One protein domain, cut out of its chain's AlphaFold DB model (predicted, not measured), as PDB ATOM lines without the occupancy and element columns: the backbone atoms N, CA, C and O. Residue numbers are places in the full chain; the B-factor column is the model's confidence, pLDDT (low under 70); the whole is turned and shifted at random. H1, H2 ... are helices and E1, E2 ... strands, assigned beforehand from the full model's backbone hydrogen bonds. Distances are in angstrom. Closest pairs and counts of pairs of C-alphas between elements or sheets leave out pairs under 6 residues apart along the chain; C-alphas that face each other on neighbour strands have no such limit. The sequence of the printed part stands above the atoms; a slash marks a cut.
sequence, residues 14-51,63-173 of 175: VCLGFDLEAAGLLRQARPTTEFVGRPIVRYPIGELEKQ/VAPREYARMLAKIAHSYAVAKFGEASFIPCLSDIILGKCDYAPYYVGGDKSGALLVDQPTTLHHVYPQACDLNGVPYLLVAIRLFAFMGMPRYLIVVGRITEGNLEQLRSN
ATOM      1  N   VAL A  14      33.440 -37.416 -19.608       86.25
ATOM      2  CA  VAL A  14      32.821 -37.708 -18.312       86.25
ATOM      3  C   VAL A  14      33.197 -36.626 -17.310       86.25
ATOM      4  O   VAL A  14      34.374 -36.399 -17.030       86.25
ATOM      5  N   CYS A  15      32.194 -35.984 -16.720       89.56
ATOM      6  CA  CYS A  15      32.373 -35.049 -15.618       89.56
ATOM      7  C   CYS A  15      31.938 -35.687 -14.304       89.56
ATOM      8  O   CYS A  15      30.813 -36.166 -14.164       89.56
ATOM      9  N   LEU A  16      32.835 -35.637 -13.323       91.50
ATOM     10  CA  LEU A  16      32.599 -36.071 -11.954       91.50
ATOM     11  C   LEU A  16      32.504 -34.849 -11.038       91.50
ATOM     12  O   LEU A  16      33.294 -33.910 -11.134       91.50
ATOM     13  N   GLY A  17      31.558 -34.889 -10.112       94.25
ATOM     14  CA  GLY A  17      31.394 -33.898  -9.059       94.25
ATOM     15  C   GLY A  17      30.618 -34.487  -7.893       94.25
ATOM     16  O   GLY A  17      30.462 -35.704  -7.786       94.25
ATOM     17  N   PHE A  18      30.118 -33.624  -7.017       96.00
ATOM     18  CA  PHE A  18      29.385 -34.030  -5.830       96.00
ATOM     19  C   PHE A  18      28.177 -33.126  -5.607       96.00
ATOM     20  O   PHE A  18      28.282 -31.903  -5.600       96.00
ATOM     21  N   ASP A  19      27.026 -33.736  -5.373       95.19
ATOM     22  CA  ASP A  19      25.867 -33.066  -4.800       95.19
ATOM     23  C   ASP A  19      26.062 -33.048  -3.278       95.19
ATOM     24  O   ASP A  19      25.684 -33.989  -2.579       95.19
ATOM     25  N   LEU A  20      26.788 -32.032  -2.803       96.56
ATOM     26  CA  LEU A  20      27.153 -31.837  -1.397       96.56
ATOM     27  C   LEU A  20      26.075 -31.065  -0.644       96.56
ATOM     28  O   LEU A  20      25.410 -30.212  -1.226       96.56
ATOM     29  N   GLU A  21      25.982 -31.274   0.665       96.31
ATOM     30  CA  GLU A  21      25.293 -30.350   1.569       96.31
ATOM     31  C   GLU A  21      25.910 -28.945   1.561       96.31
ATOM     32  O   GLU A  21      27.057 -28.747   1.143       96.31
ATOM     33  N   ALA A  22      25.153 -27.956   2.046       96.88
ATOM     34  CA  ALA A  22      25.673 -26.600   2.211       96.88
ATOM     35  C   ALA A  22      26.873 -26.570   3.176       96.88
ATOM     36  O   ALA A  22      26.975 -27.385   4.102       96.88
ATOM     37  N   ALA A  23      27.777 -25.605   2.980       97.62
ATOM     38  CA  ALA A  23      28.969 -25.460   3.815       97.62
ATOM     39  C   ALA A  23      28.578 -25.342   5.298       97.62
ATOM     40  O   ALA A  23      27.615 -24.652   5.645       97.62
ATOM     41  N   GLY A  24      29.313 -26.026   6.179       97.50
ATOM     42  CA  GLY A  24      28.992 -26.076   7.608       97.50
ATOM     43  C   GLY A  24      28.872 -24.696   8.263       97.50
ATOM     44  O   GLY A  24      27.965 -24.501   9.068       97.50
ATOM     45  N   LEU A  25      29.705 -23.727   7.868       97.12
ATOM     46  CA  LEU A  25      29.631 -22.340   8.337       97.12
ATOM     47  C   LEU A  25      28.273 -21.701   8.001       97.12
ATOM     48  O   LEU A  25      27.644 -21.110   8.872       97.12
ATOM     49  N   LEU A  26      27.791 -21.876   6.765       95.44
ATOM     50  CA  LEU A  26      26.499 -21.339   6.313       95.44
ATOM     51  C   LEU A  26      25.319 -22.000   7.034       95.44
ATOM     52  O   LEU A  26      24.280 -21.379   7.228       95.44
ATOM     53  N   ARG A  27      25.495 -23.252   7.467       95.19
ATOM     54  CA  ARG A  27      24.526 -23.991   8.289       95.19
ATOM     55  C   ARG A  27      24.672 -23.732   9.790       95.19
ATOM     56  O   ARG A  27      23.937 -24.334  10.565       95.19
ATOM     57  N   GLN A  28      25.633 -22.903  10.206       94.81
ATOM     58  CA  GLN A  28      25.995 -22.686  11.614       94.81
ATOM     59  C   GLN A  28      26.294 -23.999  12.371       94.81
ATOM     60  O   GLN A  28      26.040 -24.132  13.567       94.81
ATOM     61  N   ALA A  29      26.834 -24.993  11.662       95.69
ATOM     62  CA  ALA A  29      27.225 -26.280  12.224       95.69
ATOM     63  C   ALA A  29      28.612 -26.200  12.887       95.69
ATOM     64  O   ALA A  29      29.348 -25.227  12.729       95.69
ATOM     65  N   ARG A  30      29.012 -27.252  13.607       95.94
ATOM     66  CA  ARG A  30      30.406 -27.393  14.060       95.94
ATOM     67  C   ARG A  30      31.303 -27.828  12.890       95.94
ATOM     68  O   ARG A  30      30.818 -28.546  12.010       95.94
ATOM     69  N   PRO A  31      32.594 -27.440  12.869       96.50
ATOM     70  CA  PRO A  31      33.549 -27.977  11.907       96.50
ATOM     71  C   PRO A  31      33.569 -29.507  11.936       96.50
ATOM     72  O   PRO A  31      33.543 -30.120  13.001       96.50
ATOM     73  N   THR A  32      33.605 -30.117  10.755       95.94
ATOM     74  CA  THR A  32      33.649 -31.569  10.570       95.94
ATOM     75  C   THR A  32      34.543 -31.909   9.387       95.94
ATOM     76  O   THR A  32      34.712 -31.103   8.469       95.94
ATOM     77  N   THR A  33      35.134 -33.098   9.418       95.94
ATOM     78  CA  THR A  33      35.899 -33.670   8.306       95.94
ATOM     79  C   THR A  33      35.031 -34.499   7.361       95.94
ATOM     80  O   THR A  33      35.519 -34.943   6.319       95.94
ATOM     81  N   GLU A  34      33.774 -34.749   7.733       95.44
ATOM     82  CA  GLU A  34      32.848 -35.594   6.985       95.44
ATOM     83  C   GLU A  34      32.106 -34.795   5.914       95.44
ATOM     84  O   GLU A  34      31.493 -33.759   6.181       95.44
ATOM     85  N   PHE A  35      32.147 -35.302   4.683       94.00
ATOM     86  CA  PHE A  35      31.333 -34.793   3.590       94.00
ATOM     87  C   PHE A  35      29.994 -35.522   3.577       94.00
ATOM     88  O   PHE A  35      29.957 -36.747   3.492       94.00
ATOM     89  N   VAL A  36      28.902 -34.759   3.598       94.56
ATOM     90  CA  VAL A  36      27.552 -35.276   3.364       94.56
ATOM     91  C   VAL A  36      27.148 -34.912   1.943       94.56
ATOM     92  O   VAL A  36      27.219 -33.746   1.550       94.56
ATOM     93  N   GLY A  37      26.767 -35.916   1.163       92.38
ATOM     94  CA  GLY A  37      26.390 -35.749  -0.232       92.38
ATOM     95  C   GLY A  37      26.538 -37.036  -1.024       92.38
ATOM     96  O   GLY A  37      26.815 -38.102  -0.473       92.38
ATOM     97  N   ARG A  38      26.378 -36.929  -2.341       93.56
ATOM     98  CA  ARG A  38      26.526 -38.056  -3.271       93.56
ATOM     99  C   ARG A  38      27.392 -37.675  -4.469       93.56
ATOM    100  O   ARG A  38      27.345 -36.519  -4.897       93.56
ATOM    101  N   PRO A  39      28.174 -38.612  -5.030       92.94
ATOM    102  CA  PRO A  39      28.855 -38.368  -6.290       92.94
ATOM    103  C   PRO A  39      27.827 -38.142  -7.404       92.94
ATOM    104  O   PRO A  39      26.780 -38.788  -7.449       92.94
ATOM    105  N   ILE A  40      28.146 -37.223  -8.306       92.75
ATOM    106  CA  ILE A  40      27.392 -36.951  -9.526       92.75
ATOM    107  C   ILE A  40      28.322 -37.207 -10.698       92.75
ATOM    108  O   ILE A  40      29.434 -36.684 -10.741       92.75
ATOM    109  N   VAL A  41      27.837 -37.997 -11.646       90.44
ATOM    110  CA  VAL A  41      28.515 -38.264 -12.909       90.44
ATOM    111  C   VAL A  41      27.597 -37.788 -14.024       90.44
ATOM    112  O   VAL A  41      26.399 -38.090 -14.028       90.44
ATOM    113  N   ARG A  42      28.148 -36.997 -14.940       89.81
ATOM    114  CA  ARG A  42      27.469 -36.524 -16.147       89.81
ATOM    115  C   ARG A  42      28.325 -36.867 -17.352       89.81
ATOM    116  O   ARG A  42      29.543 -36.731 -17.299       89.81
ATOM    117  N   TYR A  43      27.677 -37.306 -18.416       87.31
ATOM    118  CA  TYR A  43      28.286 -37.625 -19.701       87.31
ATOM    119  C   TYR A  43      27.215 -37.467 -20.791       87.31
ATOM    120  O   TYR A  43      26.023 -37.577 -20.475       87.31
ATOM    121  N   PRO A  44      27.595 -37.178 -22.045       82.44
ATOM    122  CA  PRO A  44      26.656 -37.185 -23.160       82.44
ATOM    123  C   PRO A  44      26.031 -38.576 -23.334       82.44
ATOM    124  O   PRO A  44      26.739 -39.572 -23.488       82.44
ATOM    125  N   ILE A  45      24.697 -38.649 -23.287       77.62
ATOM    126  CA  ILE A  45      23.958 -39.904 -23.478       77.62
ATOM    127  C   ILE A  45      24.260 -40.456 -24.875       77.62
ATOM    128  O   ILE A  45      24.163 -39.731 -25.865       77.62
ATOM    129  N   GLY A  46      24.587 -41.742 -24.956       75.31
ATOM    130  CA  GLY A  46      24.864 -42.443 -26.205       75.31
ATOM    131  C   GLY A  46      26.310 -42.330 -26.684       75.31
ATOM    132  O   GLY A  46      26.649 -42.980 -27.669       75.31
ATOM    133  N   GLU A  47      27.175 -41.536 -26.046       77.12
ATOM    134  CA  GLU A  47      28.613 -41.537 -26.361       77.12
ATOM    135  C   GLU A  47      29.370 -42.595 -25.572       77.12
ATOM    136  O   GLU A  47      30.177 -43.332 -26.136       77.12
ATOM    137  N   LEU A  48      29.080 -42.706 -24.277       75.31
ATOM    138  CA  LEU A  48      29.745 -43.677 -23.420       75.31
ATOM    139  C   LEU A  48      29.323 -45.110 -23.785       75.31
ATOM    140  O   LEU A  48      30.150 -46.017 -23.808       75.31
ATOM    141  N   GLU A  49      28.056 -45.301 -24.146       76.31
ATOM    142  CA  GLU A  49      27.471 -46.586 -24.535       76.31
ATOM    143  C   GLU A  49      28.024 -47.119 -25.868       76.31
ATOM    144  O   GLU A  49      28.054 -48.328 -26.070       76.31
ATOM    145  N   LYS A  50      28.528 -46.253 -26.764       74.62
ATOM    146  CA  LYS A  50      29.224 -46.694 -27.993       74.62
ATOM    147  C   LYS A  50      30.534 -47.415 -27.690       74.62
ATOM    148  O   LYS A  50      30.955 -48.267 -28.463       74.62
ATOM    149  N   GLN A  51      31.174 -47.040 -26.585       73.06
ATOM    150  CA  GLN A  51      32.492 -47.530 -26.190       73.06
ATOM    151  C   GLN A  51      32.410 -48.607 -25.098       73.06
ATOM    152  O   GLN A  51      33.405 -49.270 -24.806       73.06
ATOM    153  N   VAL A  63      37.330 -41.624  -6.235       83.81
ATOM    154  CA  VAL A  63      36.525 -40.441  -5.932       83.81
ATOM    155  C   VAL A  63      36.942 -39.905  -4.561       83.81
ATOM    156  O   VAL A  63      36.877 -40.625  -3.567       83.81
ATOM    157  N   ALA A  64      37.422 -38.662  -4.514       91.19
ATOM    158  CA  ALA A  64      38.081 -38.106  -3.334       91.19
ATOM    159  C   ALA A  64      37.499 -36.707  -3.005       91.19
ATOM    160  O   ALA A  64      37.960 -35.692  -3.536       91.19
ATOM    161  N   PRO A  65      36.421 -36.631  -2.192       93.56
ATOM    162  CA  PRO A  65      35.666 -35.388  -1.986       93.56
ATOM    163  C   PRO A  65      36.490 -34.289  -1.309       93.56
ATOM    164  O   PRO A  65      36.281 -33.109  -1.580       93.56
ATOM    165  N   ARG A  66      37.473 -34.658  -0.480       94.88
ATOM    166  CA  ARG A  66      38.366 -33.703   0.187       94.88
ATOM    167  C   ARG A  66      39.287 -33.003  -0.807       94.88
ATOM    168  O   ARG A  66      39.441 -31.785  -0.770       94.88
ATOM    169  N   GLU A  67      39.886 -33.763  -1.711       95.25
ATOM    170  CA  GLU A  67      40.756 -33.280  -2.776       95.25
ATOM    171  C   GLU A  67      39.974 -32.382  -3.731       95.25
ATOM    172  O   GLU A  67      40.454 -31.303  -4.085       95.25
ATOM    173  N   TYR A  68      38.750 -32.791  -4.069       95.94
ATOM    174  CA  TYR A  68      37.831 -32.004  -4.881       95.94
ATOM    175  C   TYR A  68      37.449 -30.680  -4.199       95.94
ATOM    176  O   TYR A  68      37.560 -29.614  -4.803       95.94
ATOM    177  N   ALA A  69      37.092 -30.705  -2.911       97.69
ATOM    178  CA  ALA A  69      36.796 -29.496  -2.147       97.69
ATOM    179  C   ALA A  69      38.009 -28.559  -2.031       97.69
ATOM    180  O   ALA A  69      37.872 -27.345  -2.172       97.69
ATOM    181  N   ARG A  70      39.215 -29.105  -1.843       97.81
ATOM    182  CA  ARG A  70      40.460 -28.324  -1.830       97.81
ATOM    183  C   ARG A  70      40.761 -27.692  -3.191       97.81
ATOM    184  O   ARG A  70      41.262 -26.571  -3.235       97.81
ATOM    185  N   MET A  71      40.451 -28.371  -4.296       97.75
ATOM    186  CA  MET A  71      40.527 -27.782  -5.636       97.75
ATOM    187  C   MET A  71      39.557 -26.599  -5.769       97.75
ATOM    188  O   MET A  71      39.978 -25.522  -6.186       97.75
ATOM    189  N   LEU A  72      38.295 -26.757  -5.350       98.50
ATOM    190  CA  LEU A  72      37.322 -25.657  -5.339       98.50
ATOM    191  C   LEU A  72      37.787 -24.486  -4.462       98.50
ATOM    192  O   LEU A  72      37.672 -23.335  -4.876       98.50
ATOM    193  N   ALA A  73      38.369 -24.768  -3.293       98.69
ATOM    194  CA  ALA A  73      38.920 -23.750  -2.402       98.69
ATOM    195  C   ALA A  73      40.035 -22.930  -3.073       98.69
ATOM    196  O   ALA A  73      40.048 -21.708  -2.946       98.69
ATOM    197  N   LYS A  74      40.928 -23.579  -3.836       98.69
ATOM    198  CA  LYS A  74      41.969 -22.889  -4.617       98.69
ATOM    199  C   LYS A  74      41.359 -21.946  -5.652       98.69
ATOM    200  O   LYS A  74      41.727 -20.777  -5.685       98.69
ATOM    201  N   ILE A  75      40.404 -22.433  -6.447       98.69
ATOM    202  CA  ILE A  75      39.731 -21.625  -7.478       98.69
ATOM    203  C   ILE A  75      39.036 -20.418  -6.834       98.69
ATOM    204  O   ILE A  75      39.233 -19.289  -7.276       98.69
ATOM    205  N   ALA A  76      38.269 -20.648  -5.766       98.62
ATOM    206  CA  ALA A  76      37.533 -19.608  -5.054       98.62
ATOM    207  C   ALA A  76      38.461 -18.529  -4.478       98.62
ATOM    208  O   ALA A  76      38.219 -17.337  -4.665       98.62
ATOM    209  N   HIS A  77      39.539 -18.942  -3.807       98.44
ATOM    210  CA  HIS A  77      40.493 -18.019  -3.204       98.44
ATOM    211  C   HIS A  77      41.243 -17.203  -4.263       98.44
ATOM    212  O   HIS A  77      41.273 -15.979  -4.174       98.44
ATOM    213  N   SER A  78      41.780 -17.852  -5.302       98.38
ATOM    214  CA  SER A  78      42.471 -17.153  -6.392       98.38
ATOM    215  C   SER A  78      41.551 -16.177  -7.125       98.38
ATOM    216  O   SER A  78      41.969 -15.061  -7.420       98.38
ATOM    217  N   TYR A  79      40.292 -16.556  -7.368       97.44
ATOM    218  CA  TYR A  79      39.299 -15.654  -7.952       97.44
ATOM    219  C   TYR A  79      39.052 -14.425  -7.070       97.44
ATOM    220  O   TYR A  79      39.069 -13.301  -7.565       97.44
ATOM    221  N   ALA A  80      38.842 -14.625  -5.766       95.69
ATOM    222  CA  ALA A  80      38.582 -13.533  -4.833       95.69
ATOM    223  C   ALA A  80      39.771 -12.570  -4.717       95.69
ATOM    224  O   ALA A  80      39.572 -11.359  -4.766       95.69
ATOM    225  N   VAL A  81      40.998 -13.094  -4.629       96.06
ATOM    226  CA  VAL A  81      42.219 -12.273  -4.619       96.06
ATOM    227  C   VAL A  81      42.354 -11.489  -5.923       96.06
ATOM    228  O   VAL A  81      42.607 -10.291  -5.881       96.06
ATOM    229  N   ALA A  82      42.132 -12.125  -7.077       95.31
ATOM    230  CA  ALA A  82      42.224 -11.448  -8.370       95.31
ATOM    231  C   ALA A  82      41.153 -10.358  -8.546       95.31
ATOM    232  O   ALA A  82      41.431  -9.313  -9.128       95.31
ATOM    233  N   LYS A  83      39.931 -10.595  -8.054       92.50
ATOM    234  CA  LYS A  83      38.804  -9.671  -8.232       92.50
ATOM    235  C   LYS A  83      38.786  -8.528  -7.219       92.50
ATOM    236  O   LYS A  83      38.364  -7.429  -7.563       92.50
ATOM    237  N   PHE A  84      39.205  -8.784  -5.982       90.50
ATOM    238  CA  PHE A  84      39.043  -7.834  -4.878       90.50
ATOM    239  C   PHE A  84      40.354  -7.410  -4.229       90.50
ATOM    240  O   PHE A  84      40.361  -6.413  -3.518       90.50
ATOM    241  N   GLY A  85      41.455  -8.119  -4.467       91.56
ATOM    242  CA  GLY A  85      42.719  -7.926  -3.766       91.56
ATOM    243  C   GLY A  85      42.819  -8.769  -2.494       91.56
ATOM    244  O   GLY A  85      41.826  -9.081  -1.838       91.56
ATOM    245  N   GLU A  86      44.049  -9.142  -2.142       90.88
ATOM    246  CA  GLU A  86      44.354  -9.990  -0.983       90.88
ATOM    247  C   GLU A  86      43.963  -9.340   0.354       90.88
ATOM    248  O   GLU A  86      43.466 -10.016   1.248       90.88
ATOM    249  N   ALA A  87      44.125  -8.020   0.476       90.25
ATOM    250  CA  ALA A  87      43.832  -7.275   1.703       90.25
ATOM    251  C   ALA A  87      42.331  -7.006   1.934       90.25
ATOM    252  O   ALA A  87      41.961  -6.412   2.946       90.25
ATOM    253  N   SER A  88      41.458  -7.418   1.008       89.50
ATOM    254  CA  SER A  88      40.035  -7.055   1.044       89.50
ATOM    255  C   SER A  88      39.186  -7.929   1.968       89.50
ATOM    256  O   SER A  88      38.035  -7.598   2.264       89.50
ATOM    257  N   PHE A  89      39.741  -9.044   2.438       94.31
ATOM    258  CA  PHE A  89      39.092  -9.980   3.346       94.31
ATOM    259  C   PHE A  89      40.134 -10.726   4.186       94.31
ATOM    260  O   PHE A  89      41.286 -10.867   3.791       94.31
ATOM    261  N   ILE A  90      39.718 -11.261   5.332       96.56
ATOM    262  CA  ILE A  90      40.522 -12.168   6.157       96.56
ATOM    263  C   ILE A  90      40.308 -13.598   5.632       96.56
ATOM    264  O   ILE A  90      39.187 -14.108   5.758       96.56
ATOM    265  N   PRO A  91      41.322 -14.262   5.040       96.75
ATOM    266  CA  PRO A  91      41.150 -15.566   4.400       96.75
ATOM    267  C   PRO A  91      40.782 -16.686   5.379       96.75
ATOM    268  O   PRO A  91      41.395 -16.831   6.434       96.75
ATOM    269  N   CYS A  92      39.833 -17.541   4.992       97.44
ATOM    270  CA  CYS A  92      39.464 -18.755   5.734       97.44
ATOM    271  C   CYS A  92      40.019 -20.047   5.109       97.44
ATOM    272  O   CYS A  92      40.018 -21.096   5.746       97.44
ATOM    273  N   LEU A  93      40.472 -19.994   3.852       98.12
ATOM    274  CA  LEU A  93      40.780 -21.190   3.059       98.12
ATOM    275  C   LEU A  93      42.259 -21.596   3.058       98.12
ATOM    276  O   LEU A  93      42.570 -22.683   2.573       98.12
ATOM    277  N   SER A  94      43.166 -20.766   3.580       97.50
ATOM    278  CA  SER A  94      44.616 -20.970   3.443       97.50
ATOM    279  C   SER A  94      45.075 -22.331   3.968       97.50
ATOM    280  O   SER A  94      45.757 -23.066   3.256       97.50
ATOM    281  N   ASP A  95      44.634 -22.731   5.162       97.81
ATOM    282  CA  ASP A  95      45.024 -24.024   5.735       97.81
ATOM    283  C   ASP A  95      44.424 -25.215   4.981       97.81
ATOM    284  O   ASP A  95      45.070 -26.252   4.855       97.81
ATOM    285  N   ILE A  96      43.225 -25.073   4.412       97.69
ATOM    286  CA  ILE A  96      42.612 -26.115   3.573       97.69
ATOM    287  C   ILE A  96      43.395 -26.266   2.270       97.69
ATOM    288  O   ILE A  96      43.727 -27.378   1.854       97.69
ATOM    289  N   ILE A  97      43.730 -25.143   1.633       98.44
ATOM    290  CA  ILE A  97      44.498 -25.099   0.383       98.44
ATOM    291  C   ILE A  97      45.878 -25.737   0.571       98.44
ATOM    292  O   ILE A  97      46.300 -26.535  -0.273       98.44
ATOM    293  N   LEU A  98      46.540 -25.425   1.686       98.00
ATOM    294  CA  LEU A  98      47.861 -25.939   2.051       98.00
ATOM    295  C   LEU A  98      47.825 -27.354   2.650       98.00
ATOM    296  O   LEU A  98      48.881 -27.914   2.928       98.00
ATOM    297  N   GLY A  99      46.641 -27.948   2.842       96.00
ATOM    298  CA  GLY A  99      46.495 -29.287   3.422       96.00
ATOM    299  C   GLY A  99      46.863 -29.376   4.907       96.00
ATOM    300  O   GLY A  99      47.213 -30.450   5.377       96.00
ATOM    301  N   LYS A 100      46.806 -28.254   5.630       97.06
ATOM    302  CA  LYS A 100      47.039 -28.151   7.080       97.06
ATOM    303  C   LYS A 100      45.757 -28.307   7.902       97.06
ATOM    304  O   LYS A 100      45.827 -28.478   9.113       97.06
ATOM    305  N   CYS A 101      44.592 -28.228   7.256       94.12
ATOM    306  CA  CYS A 101      43.283 -28.355   7.885       94.12
ATOM    307  C   CYS A 101      42.361 -29.249   7.050       94.12
ATOM    308  O   CYS A 101      42.234 -29.080   5.837       94.12
ATOM    309  N   ASP A 102      41.678 -30.164   7.733       93.69
ATOM    310  CA  ASP A 102      40.808 -31.169   7.123       93.69
ATOM    311  C   ASP A 102      39.318 -30.802   7.144       93.69
ATOM    312  O   ASP A 102      38.487 -31.523   6.587       93.69
ATOM    313  N   TYR A 103      38.967 -29.657   7.733       96.50
ATOM    314  CA  TYR A 103      37.590 -29.173   7.852       96.50
ATOM    315  C   TYR A 103      37.085 -28.487   6.573       96.50
ATOM    316  O   TYR A 103      36.325 -27.522   6.626       96.50
ATOM    317  N   ALA A 104      37.477 -28.989   5.399       97.44
ATOM    318  CA  ALA A 104      36.992 -28.485   4.116       97.44
ATOM    319  C   ALA A 104      35.446 -28.433   4.008       97.44
ATOM    320  O   ALA A 104      34.955 -27.402   3.545       97.44
ATOM    321  N   PRO A 105      34.663 -29.424   4.500       98.00
ATOM    322  CA  PRO A 105      33.191 -29.353   4.504       98.00
ATOM    323  C   PRO A 105      32.607 -28.166   5.285       98.00
ATOM    324  O   PRO A 105      31.438 -27.809   5.121       98.00
ATOM    325  N   TYR A 106      33.395 -27.556   6.174       98.19
ATOM    326  CA  TYR A 106      32.957 -26.394   6.934       98.19
ATOM    327  C   TYR A 106      32.885 -25.128   6.066       98.19
ATOM    328  O   TYR A 106      31.972 -24.327   6.248       98.19
ATOM    329  N   TYR A 107      33.779 -24.982   5.084       98.38
ATOM    330  CA  TYR A 107      33.862 -23.793   4.222       98.38
ATOM    331  C   TYR A 107      33.444 -24.046   2.770       98.38
ATOM    332  O   TYR A 107      33.119 -23.101   2.057       98.38
ATOM    333  N   VAL A 108      33.447 -25.302   2.321       98.38
ATOM    334  CA  VAL A 108      33.091 -25.712   0.958       98.38
ATOM    335  C   VAL A 108      31.843 -26.583   1.011       98.38
ATOM    336  O   VAL A 108      31.841 -27.616   1.678       98.38
ATOM    337  N   GLY A 109      30.801 -26.202   0.274       97.94
ATOM    338  CA  GLY A 109      29.580 -26.996   0.167       97.94
ATOM    339  C   GLY A 109      28.828 -26.771  -1.136       97.94
ATOM    340  O   GLY A 109      29.199 -25.932  -1.958       97.94
ATOM    341  N   GLY A 110      27.775 -27.557  -1.337       97.00
ATOM    342  CA  GLY A 110      26.862 -27.397  -2.460       97.00
ATOM    343  C   GLY A 110      25.961 -26.182  -2.274       97.00
ATOM    344  O   GLY A 110      25.705 -25.731  -1.155       97.00
ATOM    345  N   ASP A 111      25.463 -25.648  -3.380       94.62
ATOM    346  CA  ASP A 111      24.433 -24.625  -3.330       94.62
ATOM    347  C   ASP A 111      23.061 -25.250  -3.034       94.62
ATOM    348  O   ASP A 111      22.518 -26.005  -3.843       94.62
ATOM    349  N   LYS A 112      22.504 -24.918  -1.865       92.50
ATOM    350  CA  LYS A 112      21.174 -25.349  -1.401       92.50
ATOM    351  C   LYS A 112      20.175 -24.196  -1.292       92.50
ATOM    352  O   LYS A 112      19.161 -24.327  -0.618       92.50
ATOM    353  N   SER A 113      20.431 -23.078  -1.972       84.38
ATOM    354  CA  SER A 113      19.539 -21.907  -1.988       84.38
ATOM    355  C   SER A 113      18.181 -22.163  -2.653       84.38
ATOM    356  O   SER A 113      17.294 -21.320  -2.568       84.38
ATOM    357  N   GLY A 114      18.011 -23.294  -3.348       76.31
ATOM    358  CA  GLY A 114      16.796 -23.600  -4.108       76.31
ATOM    359  C   GLY A 114      16.661 -22.791  -5.402       76.31
ATOM    360  O   GLY A 114      15.662 -22.928  -6.103       76.31
ATOM    361  N   ALA A 115      17.659 -21.970  -5.748       76.75
ATOM    362  CA  ALA A 115      17.679 -21.247  -7.010       76.75
ATOM    363  C   ALA A 115      17.671 -22.236  -8.185       76.75
ATOM    364  O   ALA A 115      18.515 -23.133  -8.260       76.75
ATOM    365  N   LEU A 116      16.735 -22.047  -9.118       69.56
ATOM    366  CA  LEU A 116      16.672 -22.835 -10.343       69.56
ATOM    367  C   LEU A 116      17.939 -22.584 -11.166       69.56
ATOM    368  O   LEU A 116      18.132 -21.521 -11.757       69.56
ATOM    369  N   LEU A 117      18.823 -23.576 -11.183       74.88
ATOM    370  CA  LEU A 117      19.987 -23.601 -12.052       74.88
ATOM    371  C   LEU A 117      19.533 -24.030 -13.441       74.88
ATOM    372  O   LEU A 117      19.492 -25.217 -13.742       74.88
ATOM    373  N   VAL A 118      19.183 -23.059 -14.282       73.56
ATOM    374  CA  VAL A 118      18.896 -23.331 -15.692       73.56
ATOM    375  C   VAL A 118      20.176 -23.852 -16.353       73.56
ATOM    376  O   VAL A 118      21.277 -23.348 -16.087       73.56
ATOM    377  N   ASP A 119      20.049 -24.891 -17.171       68.19
ATOM    378  CA  ASP A 119      21.166 -25.383 -17.969       68.19
ATOM    379  C   ASP A 119      21.573 -24.316 -18.982       68.19
ATOM    380  O   ASP A 119      20.743 -23.719 -19.667       68.19
ATOM    381  N   GLN A 120      22.872 -24.039 -19.031       73.62
ATOM    382  CA  GLN A 120      23.441 -23.039 -19.923       73.62
ATOM    383  C   GLN A 120      24.367 -23.747 -20.907       73.62
ATOM    384  O   GLN A 120      25.562 -23.857 -20.634       73.62
ATOM    385  N   PRO A 121      23.833 -24.256 -22.032       73.31
ATOM    386  CA  PRO A 121      24.578 -25.128 -22.939       73.31
ATOM    387  C   PRO A 121      25.806 -24.451 -23.562       73.31
ATOM    388  O   PRO A 121      26.738 -25.132 -23.971       73.31
ATOM    389  N   THR A 122      25.843 -23.118 -23.607       84.25
ATOM    390  CA  THR A 122      26.972 -22.342 -24.138       84.25
ATOM    391  C   THR A 122      27.993 -21.930 -23.080       84.25
ATOM    392  O   THR A 122      29.054 -21.416 -23.432       84.25
ATOM    393  N   THR A 123      27.717 -22.147 -21.789       85.94
ATOM    394  CA  THR A 123      28.617 -21.714 -20.718       85.94
ATOM    395  C   THR A 123      29.433 -22.876 -20.167       85.94
ATOM    396  O   THR A 123      28.901 -23.787 -19.533       85.94
ATOM    397  N   LEU A 124      30.758 -22.806 -20.332       91.31
ATOM    398  CA  LEU A 124      31.666 -23.838 -19.825       91.31
ATOM    399  C   LEU A 124      31.685 -23.895 -18.292       91.31
ATOM    400  O   LEU A 124      31.440 -24.944 -17.699       91.31
ATOM    401  N   HIS A 125      31.937 -22.762 -17.633       93.62
ATOM    402  CA  HIS A 125      32.019 -22.664 -16.175       93.62
ATOM    403  C   HIS A 125      31.430 -21.335 -15.692       93.62
ATOM    404  O   HIS A 125      31.517 -20.324 -16.387       93.62
ATOM    405  N   HIS A 126      30.893 -21.316 -14.472       93.00
ATOM    406  CA  HIS A 126      30.548 -20.081 -13.762       93.00
ATOM    407  C   HIS A 126      31.402 -19.921 -12.521       93.00
ATOM    408  O   HIS A 126      31.461 -20.832 -11.696       93.00
ATOM    409  N   VAL A 127      32.005 -18.744 -12.371       95.44
ATOM    410  CA  VAL A 127      32.697 -18.329 -11.152       95.44
ATOM    411  C   VAL A 127      32.339 -16.874 -10.881       95.44
ATOM    412  O   VAL A 127      32.655 -16.000 -11.688       95.44
ATOM    413  N   TYR A 128      31.649 -16.609  -9.777       93.06
ATOM    414  CA  TYR A 128      31.224 -15.255  -9.427       93.06
ATOM    415  C   TYR A 128      31.130 -15.064  -7.910       93.06
ATOM    416  O   TYR A 128      30.947 -16.038  -7.174       93.06
ATOM    417  N   PRO A 129      31.283 -13.827  -7.414       93.81
ATOM    418  CA  PRO A 129      31.285 -13.565  -5.990       93.81
ATOM    419  C   PRO A 129      29.859 -13.476  -5.452       93.81
ATOM    420  O   PRO A 129      28.924 -13.098  -6.160       93.81
ATOM    421  N   GLN A 130      29.714 -13.779  -4.172       91.88
ATOM    422  CA  GLN A 130      28.524 -13.502  -3.384       91.88
ATOM    423  C   GLN A 130      28.958 -13.002  -2.007       91.88
ATOM    424  O   GLN A 130      30.104 -13.181  -1.602       91.88
ATOM    425  N   ALA A 131      28.041 -12.391  -1.272       90.88
ATOM    426  CA  ALA A 131      28.259 -12.053   0.123       90.88
ATOM    427  C   ALA A 131      27.086 -12.568   0.951       90.88
ATOM    428  O   ALA A 131      25.951 -12.601   0.470       90.88
ATOM    429  N   CYS A 132      27.358 -12.950   2.191       89.25
ATOM    430  CA  CYS A 132      26.314 -13.191   3.176       89.25
ATOM    431  C   CYS A 132      26.687 -12.553   4.512       89.25
ATOM    432  O   CYS A 132      27.859 -12.289   4.782       89.25
ATOM    433  N   ASP A 133      25.678 -12.311   5.339       91.31
ATOM    434  CA  ASP A 133      25.857 -11.958   6.740       91.31
ATOM    435  C   ASP A 133      25.528 -13.185   7.594       91.31
ATOM    436  O   ASP A 133      24.485 -13.818   7.404       91.31
ATOM    437  N   LEU A 134      26.434 -13.548   8.500       91.81
ATOM    438  CA  LEU A 134      26.211 -14.588   9.496       91.81
ATOM    439  C   LEU A 134      26.394 -13.976  10.880       91.81
ATOM    440  O   LEU A 134      27.521 -13.731  11.310       91.81
ATOM    441  N   ASN A 135      25.282 -13.772  11.587       91.31
ATOM    442  CA  ASN A 135      25.259 -13.232  12.948       91.31
ATOM    443  C   ASN A 135      26.000 -11.881  13.072       91.31
ATOM    444  O   ASN A 135      26.765 -11.678  14.016       91.31
ATOM    445  N   GLY A 136      25.804 -10.975  12.108       89.75
ATOM    446  CA  GLY A 136      26.440  -9.653  12.069       89.75
ATOM    447  C   GLY A 136      27.882  -9.664  11.560       89.75
ATOM    448  O   GLY A 136      28.563  -8.641  11.621       89.75
ATOM    449  N   VAL A 137      28.379 -10.815  11.091       91.88
ATOM    450  CA  VAL A 137      29.706 -10.937  10.490       91.88
ATOM    451  C   VAL A 137      29.552 -11.141   8.984       91.88
ATOM    452  O   VAL A 137      29.017 -12.172   8.564       91.88
ATOM    453  N   PRO A 138      30.057 -10.216   8.154       93.56
ATOM    454  CA  PRO A 138      29.977 -10.356   6.713       93.56
ATOM    455  C   PRO A 138      31.046 -11.313   6.178       93.56
ATOM    456  O   PRO A 138      32.232 -11.218   6.513       93.56
ATOM    457  N   TYR A 139      30.635 -12.214   5.294       95.44
ATOM    458  CA  TYR A 139      31.500 -13.180   4.629       95.44
ATOM    459  C   TYR A 139      31.475 -12.997   3.117       95.44
ATOM    460  O   TYR A 139      30.424 -12.783   2.510       95.44
ATOM    461  N   LEU A 140      32.655 -13.141   2.515       95.81
ATOM    462  CA  LEU A 140      32.840 -13.243   1.078       95.81
ATOM    463  C   LEU A 140      32.716 -14.706   0.662       95.81
ATOM    464  O   LEU A 140      33.433 -15.580   1.163       95.81
ATOM    465  N   LEU A 141      31.823 -14.955  -0.284       97.06
ATOM    466  CA  LEU A 141      31.615 -16.246  -0.908       97.06
ATOM    467  C   LEU A 141      32.013 -16.178  -2.380       97.06
ATOM    468  O   LEU A 141      31.936 -15.132  -3.025       97.06
ATOM    469  N   VAL A 142      32.378 -17.326  -2.935       97.44
ATOM    470  CA  VAL A 142      32.480 -17.514  -4.381       97.44
ATOM    471  C   VAL A 142      31.617 -18.701  -4.768       97.44
ATOM    472  O   VAL A 142      31.770 -19.805  -4.239       97.44
ATOM    473  N   ALA A 143      30.695 -18.452  -5.690       96.75
ATOM    474  CA  ALA A 143      29.886 -19.475  -6.315       96.75
ATOM    475  C   ALA A 143      30.648 -20.055  -7.508       96.75
ATOM    476  O   ALA A 143      31.115 -19.307  -8.370       96.75
ATOM    477  N   ILE A 144      30.771 -21.381  -7.558       97.56
ATOM    478  CA  ILE A 144      31.467 -22.103  -8.629       97.56
ATOM    479  C   ILE A 144      30.539 -23.162  -9.211       97.56
ATOM    480  O   ILE A 144      30.066 -24.032  -8.487       97.56
ATOM    481  N   ARG A 145      30.327 -23.150 -10.527       94.94
ATOM    482  CA  ARG A 145      29.680 -24.239 -11.274       94.94
ATOM    483  C   ARG A 145      30.612 -24.659 -12.407       94.94
ATOM    484  O   ARG A 145      30.684 -23.984 -13.431       94.94
ATOM    485  N   LEU A 146      31.375 -25.732 -12.203       94.88
ATOM    486  CA  LEU A 146      32.263 -26.268 -13.239       94.88
ATOM    487  C   LEU A 146      31.462 -27.128 -14.220       94.88
ATOM    488  O   LEU A 146      30.631 -27.899 -13.760       94.88
ATOM    489  N   PHE A 147      31.737 -27.030 -15.525       92.81
ATOM    490  CA  PHE A 147      31.029 -27.773 -16.577       92.81
ATOM    491  C   PHE A 147      29.515 -27.499 -16.545       92.81
ATOM    492  O   PHE A 147      28.685 -28.410 -16.522       92.81
ATOM    493  N   ALA A 148      29.151 -26.214 -16.493       91.44
ATOM    494  CA  ALA A 148      27.761 -25.767 -16.390       91.44
ATOM    495  C   ALA A 148      26.910 -26.236 -17.585       91.44
ATOM    496  O   ALA A 148      25.750 -26.596 -17.391       91.44
ATOM    497  N   PHE A 149      27.509 -26.326 -18.777       88.62
ATOM    498  CA  PHE A 149      26.901 -26.898 -19.983       88.62
ATOM    499  C   PHE A 149      26.483 -28.374 -19.855       88.62
ATOM    500  O   PHE A 149      25.661 -28.835 -20.637       88.62
ATOM    501  N   MET A 150      26.999 -29.110 -18.862       88.62
ATOM    502  CA  MET A 150      26.638 -30.510 -18.579       88.62
ATOM    503  C   MET A 150      25.708 -30.671 -17.369       88.62
ATOM    504  O   MET A 150      25.563 -31.772 -16.831       88.62
ATOM    505  N   GLY A 151      25.108 -29.583 -16.881       89.06
ATOM    506  CA  GLY A 151      24.175 -29.648 -15.756       89.06
ATOM    507  C   GLY A 151      24.843 -30.033 -14.429       89.06
ATOM    508  O   GLY A 151      24.200 -30.596 -13.540       89.06
ATOM    509  N   MET A 152      26.143 -29.764 -14.279       93.00
ATOM    510  CA  MET A 152      26.889 -30.084 -13.060       93.00
ATOM    511  C   MET A 152      26.476 -29.201 -11.865       93.00
ATOM    512  O   MET A 152      25.991 -28.079 -12.068       93.00
ATOM    513  N   PRO A 153      26.673 -29.671 -10.613       94.56
ATOM    514  CA  PRO A 153      26.305 -28.920  -9.412       94.56
ATOM    515  C   PRO A 153      27.026 -27.571  -9.285       94.56
ATOM    516  O   PRO A 153      28.188 -27.429  -9.679       94.56
ATOM    517  N   ARG A 154      26.345 -26.595  -8.672       96.00
ATOM    518  CA  ARG A 154      26.951 -25.346  -8.188       96.00
ATOM    519  C   ARG A 154      27.369 -25.515  -6.727       96.00
ATOM    520  O   ARG A 154      26.650 -26.124  -5.939       96.00
ATOM    521  N   TYR A 155      28.511 -24.947  -6.377       97.88
ATOM    522  CA  TYR A 155      29.087 -24.943  -5.038       97.88
ATOM    523  C   TYR A 155      29.164 -23.514  -4.521       97.88
ATOM    524  O   TYR A 155      29.433 -22.595  -5.297       97.88
ATOM    525  N   LEU A 156      28.975 -23.344  -3.216       97.62
ATOM    526  CA  LEU A 156      29.192 -22.087  -2.510       97.62
ATOM    527  C   LEU A 156      30.369 -22.265  -1.556       97.62
ATOM    528  O   LEU A 156      30.342 -23.116  -0.662       97.62
ATOM    529  N   ILE A 157      31.419 -21.478  -1.782       98.56
ATOM    530  CA  ILE A 157      32.664 -21.553  -1.029       98.56
ATOM    531  C   ILE A 157      32.820 -20.278  -0.213       98.56
ATOM    532  O   ILE A 157      32.830 -19.186  -0.776       98.56
ATOM    533  N   VAL A 158      32.992 -20.416   1.100       98.19
ATOM    534  CA  VAL A 158      33.280 -19.300   2.003       98.19
ATOM    535  C   VAL A 158      34.771 -18.990   1.948       98.19
ATOM    536  O   VAL A 158      35.595 -19.761   2.437       98.19
ATOM    537  N   VAL A 159      35.126 -17.864   1.336       97.94
ATOM    538  CA  VAL A 159      36.524 -17.494   1.088       97.94
ATOM    539  C   VAL A 159      37.157 -16.810   2.292       97.94
ATOM    540  O   VAL A 159      38.317 -17.081   2.616       97.94
ATOM    541  N   GLY A 160      36.406 -15.936   2.956       97.12
ATOM    542  CA  GLY A 160      36.929 -15.131   4.048       97.12
ATOM    543  C   GLY A 160      35.898 -14.208   4.676       97.12
ATOM    544  O   GLY A 160      34.793 -14.043   4.159       97.12
ATOM    545  N   ARG A 161      36.277 -13.592   5.795       96.00
ATOM    546  CA  ARG A 161      35.499 -12.529   6.446       96.00
ATOM    547  C   ARG A 161      35.811 -11.198   5.782       96.00
ATOM    548  O   ARG A 161      36.981 -10.873   5.610       96.00
ATOM    549  N   ILE A 162      34.792 -10.427   5.436       92.00
ATOM    550  CA  ILE A 162      34.984  -9.088   4.873       92.00
ATOM    551  C   ILE A 162      35.385  -8.148   6.017       92.00
ATOM    552  O   ILE A 162      34.772  -8.175   7.084       92.00
ATOM    553  N   THR A 163      36.423  -7.340   5.817       81.88
ATOM    554  CA  THR A 163      36.833  -6.316   6.787       81.88
ATOM    555  C   THR A 163      35.961  -5.067   6.647       81.88
ATOM    556  O   THR A 163      35.533  -4.716   5.543       81.88
ATOM    557  N   GLU A 164      35.685  -4.386   7.763       68.00
ATOM    558  CA  GLU A 164      34.956  -3.112   7.762       68.00
ATOM    559  C   GLU A 164      35.625  -2.114   6.794       68.00
ATOM    560  O   GLU A 164      36.848  -1.999   6.759       68.00
ATOM    561  N   GLY A 165      34.822  -1.453   5.953       64.06
ATOM    562  CA  GLY A 165      35.283  -0.562   4.874       64.06
ATOM    563  C   GLY A 165      35.239  -1.166   3.461       64.06
ATOM    564  O   GLY A 165      34.967  -0.440   2.509       64.06
ATOM    565  N   ASN A 166      35.380  -2.489   3.311       68.81
ATOM    566  CA  ASN A 166      35.400  -3.146   1.988       68.81
ATOM    567  C   ASN A 166      34.025  -3.666   1.534       68.81
ATOM    568  O   ASN A 166      33.851  -4.106   0.396       68.81
ATOM    569  N   LEU A 167      33.024  -3.611   2.417       67.19
ATOM    570  CA  LEU A 167      31.684  -4.142   2.165       67.19
ATOM    571  C   LEU A 167      30.965  -3.409   1.025       67.19
ATOM    572  O   LEU A 167      30.350  -4.036   0.164       67.19
ATOM    573  N   GLU A 168      31.081  -2.082   0.999       65.38
ATOM    574  CA  GLU A 168      30.486  -1.245  -0.044       65.38
ATOM    575  C   GLU A 168      31.209  -1.428  -1.385       65.38
ATOM    576  O   GLU A 168      30.561  -1.477  -2.426       65.38
ATOM    577  N   GLN A 169      32.528  -1.655  -1.379       65.19
ATOM    578  CA  GLN A 169      33.308  -1.965  -2.586       65.19
ATOM    579  C   GLN A 169      32.915  -3.320  -3.204       65.19
ATOM    580  O   GLN A 169      32.893  -3.477  -4.424       65.19
ATOM    581  N   LEU A 170      32.549  -4.294  -2.365       64.81
ATOM    582  CA  LEU A 170      32.045  -5.602  -2.794       64.81
ATOM    583  C   LEU A 170      30.600  -5.548  -3.314       64.81
ATOM    584  O   LEU A 170      30.254  -6.314  -4.212       64.81
ATOM    585  N   ARG A 171      29.763  -4.647  -2.781       64.88
ATOM    586  CA  ARG A 171      28.372  -4.430  -3.230       64.88
ATOM    587  C   ARG A 171      28.262  -3.582  -4.500       64.88
ATOM    588  O   ARG A 171      27.358  -3.808  -5.297       64.88
ATOM    589  N   SER A 172      29.172  -2.625  -4.685       58.81
ATOM    590  CA  SER A 172      29.212  -1.676  -5.813       58.81
ATOM    591  C   SER A 172      29.903  -2.205  -7.072       58.81
ATOM    592  O   SER A 172      29.891  -1.524  -8.093       58.81
ATOM    593  N   ASN A 173      30.419  -3.436  -7.033       52.94
ATOM    594  CA  ASN A 173      30.856  -4.194  -8.206       52.94
ATOM    595  C   ASN A 173      29.839  -5.314  -8.536       52.94
ATOM    596  O   ASN A 173      30.182  -6.504  -8.456       52.94
TER     597      ASN A 173
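Overview. This is residues 14 to 51 and 63 to 173 of the 175 residues of an uncharacterized protein of Bradyrhizobium nitroreducens (UniProt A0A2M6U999). A strongly twisted sheet, with the long strands E5, E6 and E7 side by side and short E3 and E4 beside E7, has the long helix H2 packed on it. The small hairpin E1 and E2 meets this body through E1, and short H1 lies far out at one end of the longest axis. The 149 printed residues have five named helices and seven named strands, in the order E1 E2 H1 H2 E3 H3 H4 E4 E5 E6 E7 H5; the class is mixed, and both sheets, the larger one branched, pair antiparallel. The whole is compact, with a radius of gyration of the C-alphas of 15.9 A, yet elongated, spanning 56 by 33 by 27 A.

Arrangement. Start at E7, residues 154 to 162, which bends by 51 degrees at residue 159. On one side of it find E6, residues 137 to 146, with N 142 and O 157 2.9 A apart; on the other side are E3, residues 89 to 91, with N 90 and O 161 2.8 A apart, and E4, residues 108 to 110, with N 156 and O 109 2.9 A apart. E5, residues 125 to 134, pairs with E6, N 130 to O 141 at 2.8 A. E5, E6 and E7 form a meander, each strand the antiparallel neighbour of the one before; with E4, antiparallel neighbour of E7, they make a Greek key. H2, residues 65 to 84, is on this sheet, its Ala 76 and Val 142 of E6 being the closest C-alphas, 5.5 A. With residues 70 to 74 alone H2 touches H3, residues 94 to 97, closest at C-alphas 70 and 97, 5.6 A. With residues 66 to 70 alone it touches H4, residues 104 to 107, closest at C-alphas 69 and 104, 6.3 A. H4 stands only just at the sheet's level, at a height of 3.8 A. H5, residues 167 to 171, only grazes the sheet. In the hairpin of E1, residues 15 to 20, and E2, residues 37 to 42, N 17 and O 40 are 2.9 A apart; the closest C-alphas of E1 and E4 are 20 and 110, 4.6 A. H1, residues 48 to 51, is apart from H2. In H2 and H5 every O i to N i+4 pair is within hydrogen-bond range; H1, H3 and H4 are too short for one.

Along the chain. Find C-alpha 125 at (32.019, -22.664, -16.175), where E5 begins its 27.5 A; E6 covers 28.4 A, E7 22.3 A. H2 runs 27.9 A from C-alpha 65 at (35.666, -35.388, -1.986). E1 spans 15.5 A and E2 16.0 A. H5 ends at C-alpha 171, (28.372, -4.430, -3.230).

Size, cuts and confidence. The farthest C-alphas, of Lys 50 and Gly 165, are 57.0 A apart. Residues 52 to 62 are not printed, a 21.8 A gap between C-alphas 51 and 63. The links E1 to E2 and E4 to E5 are long. Find pLDDT under 70 at residues 116, 119 and 164 to 173.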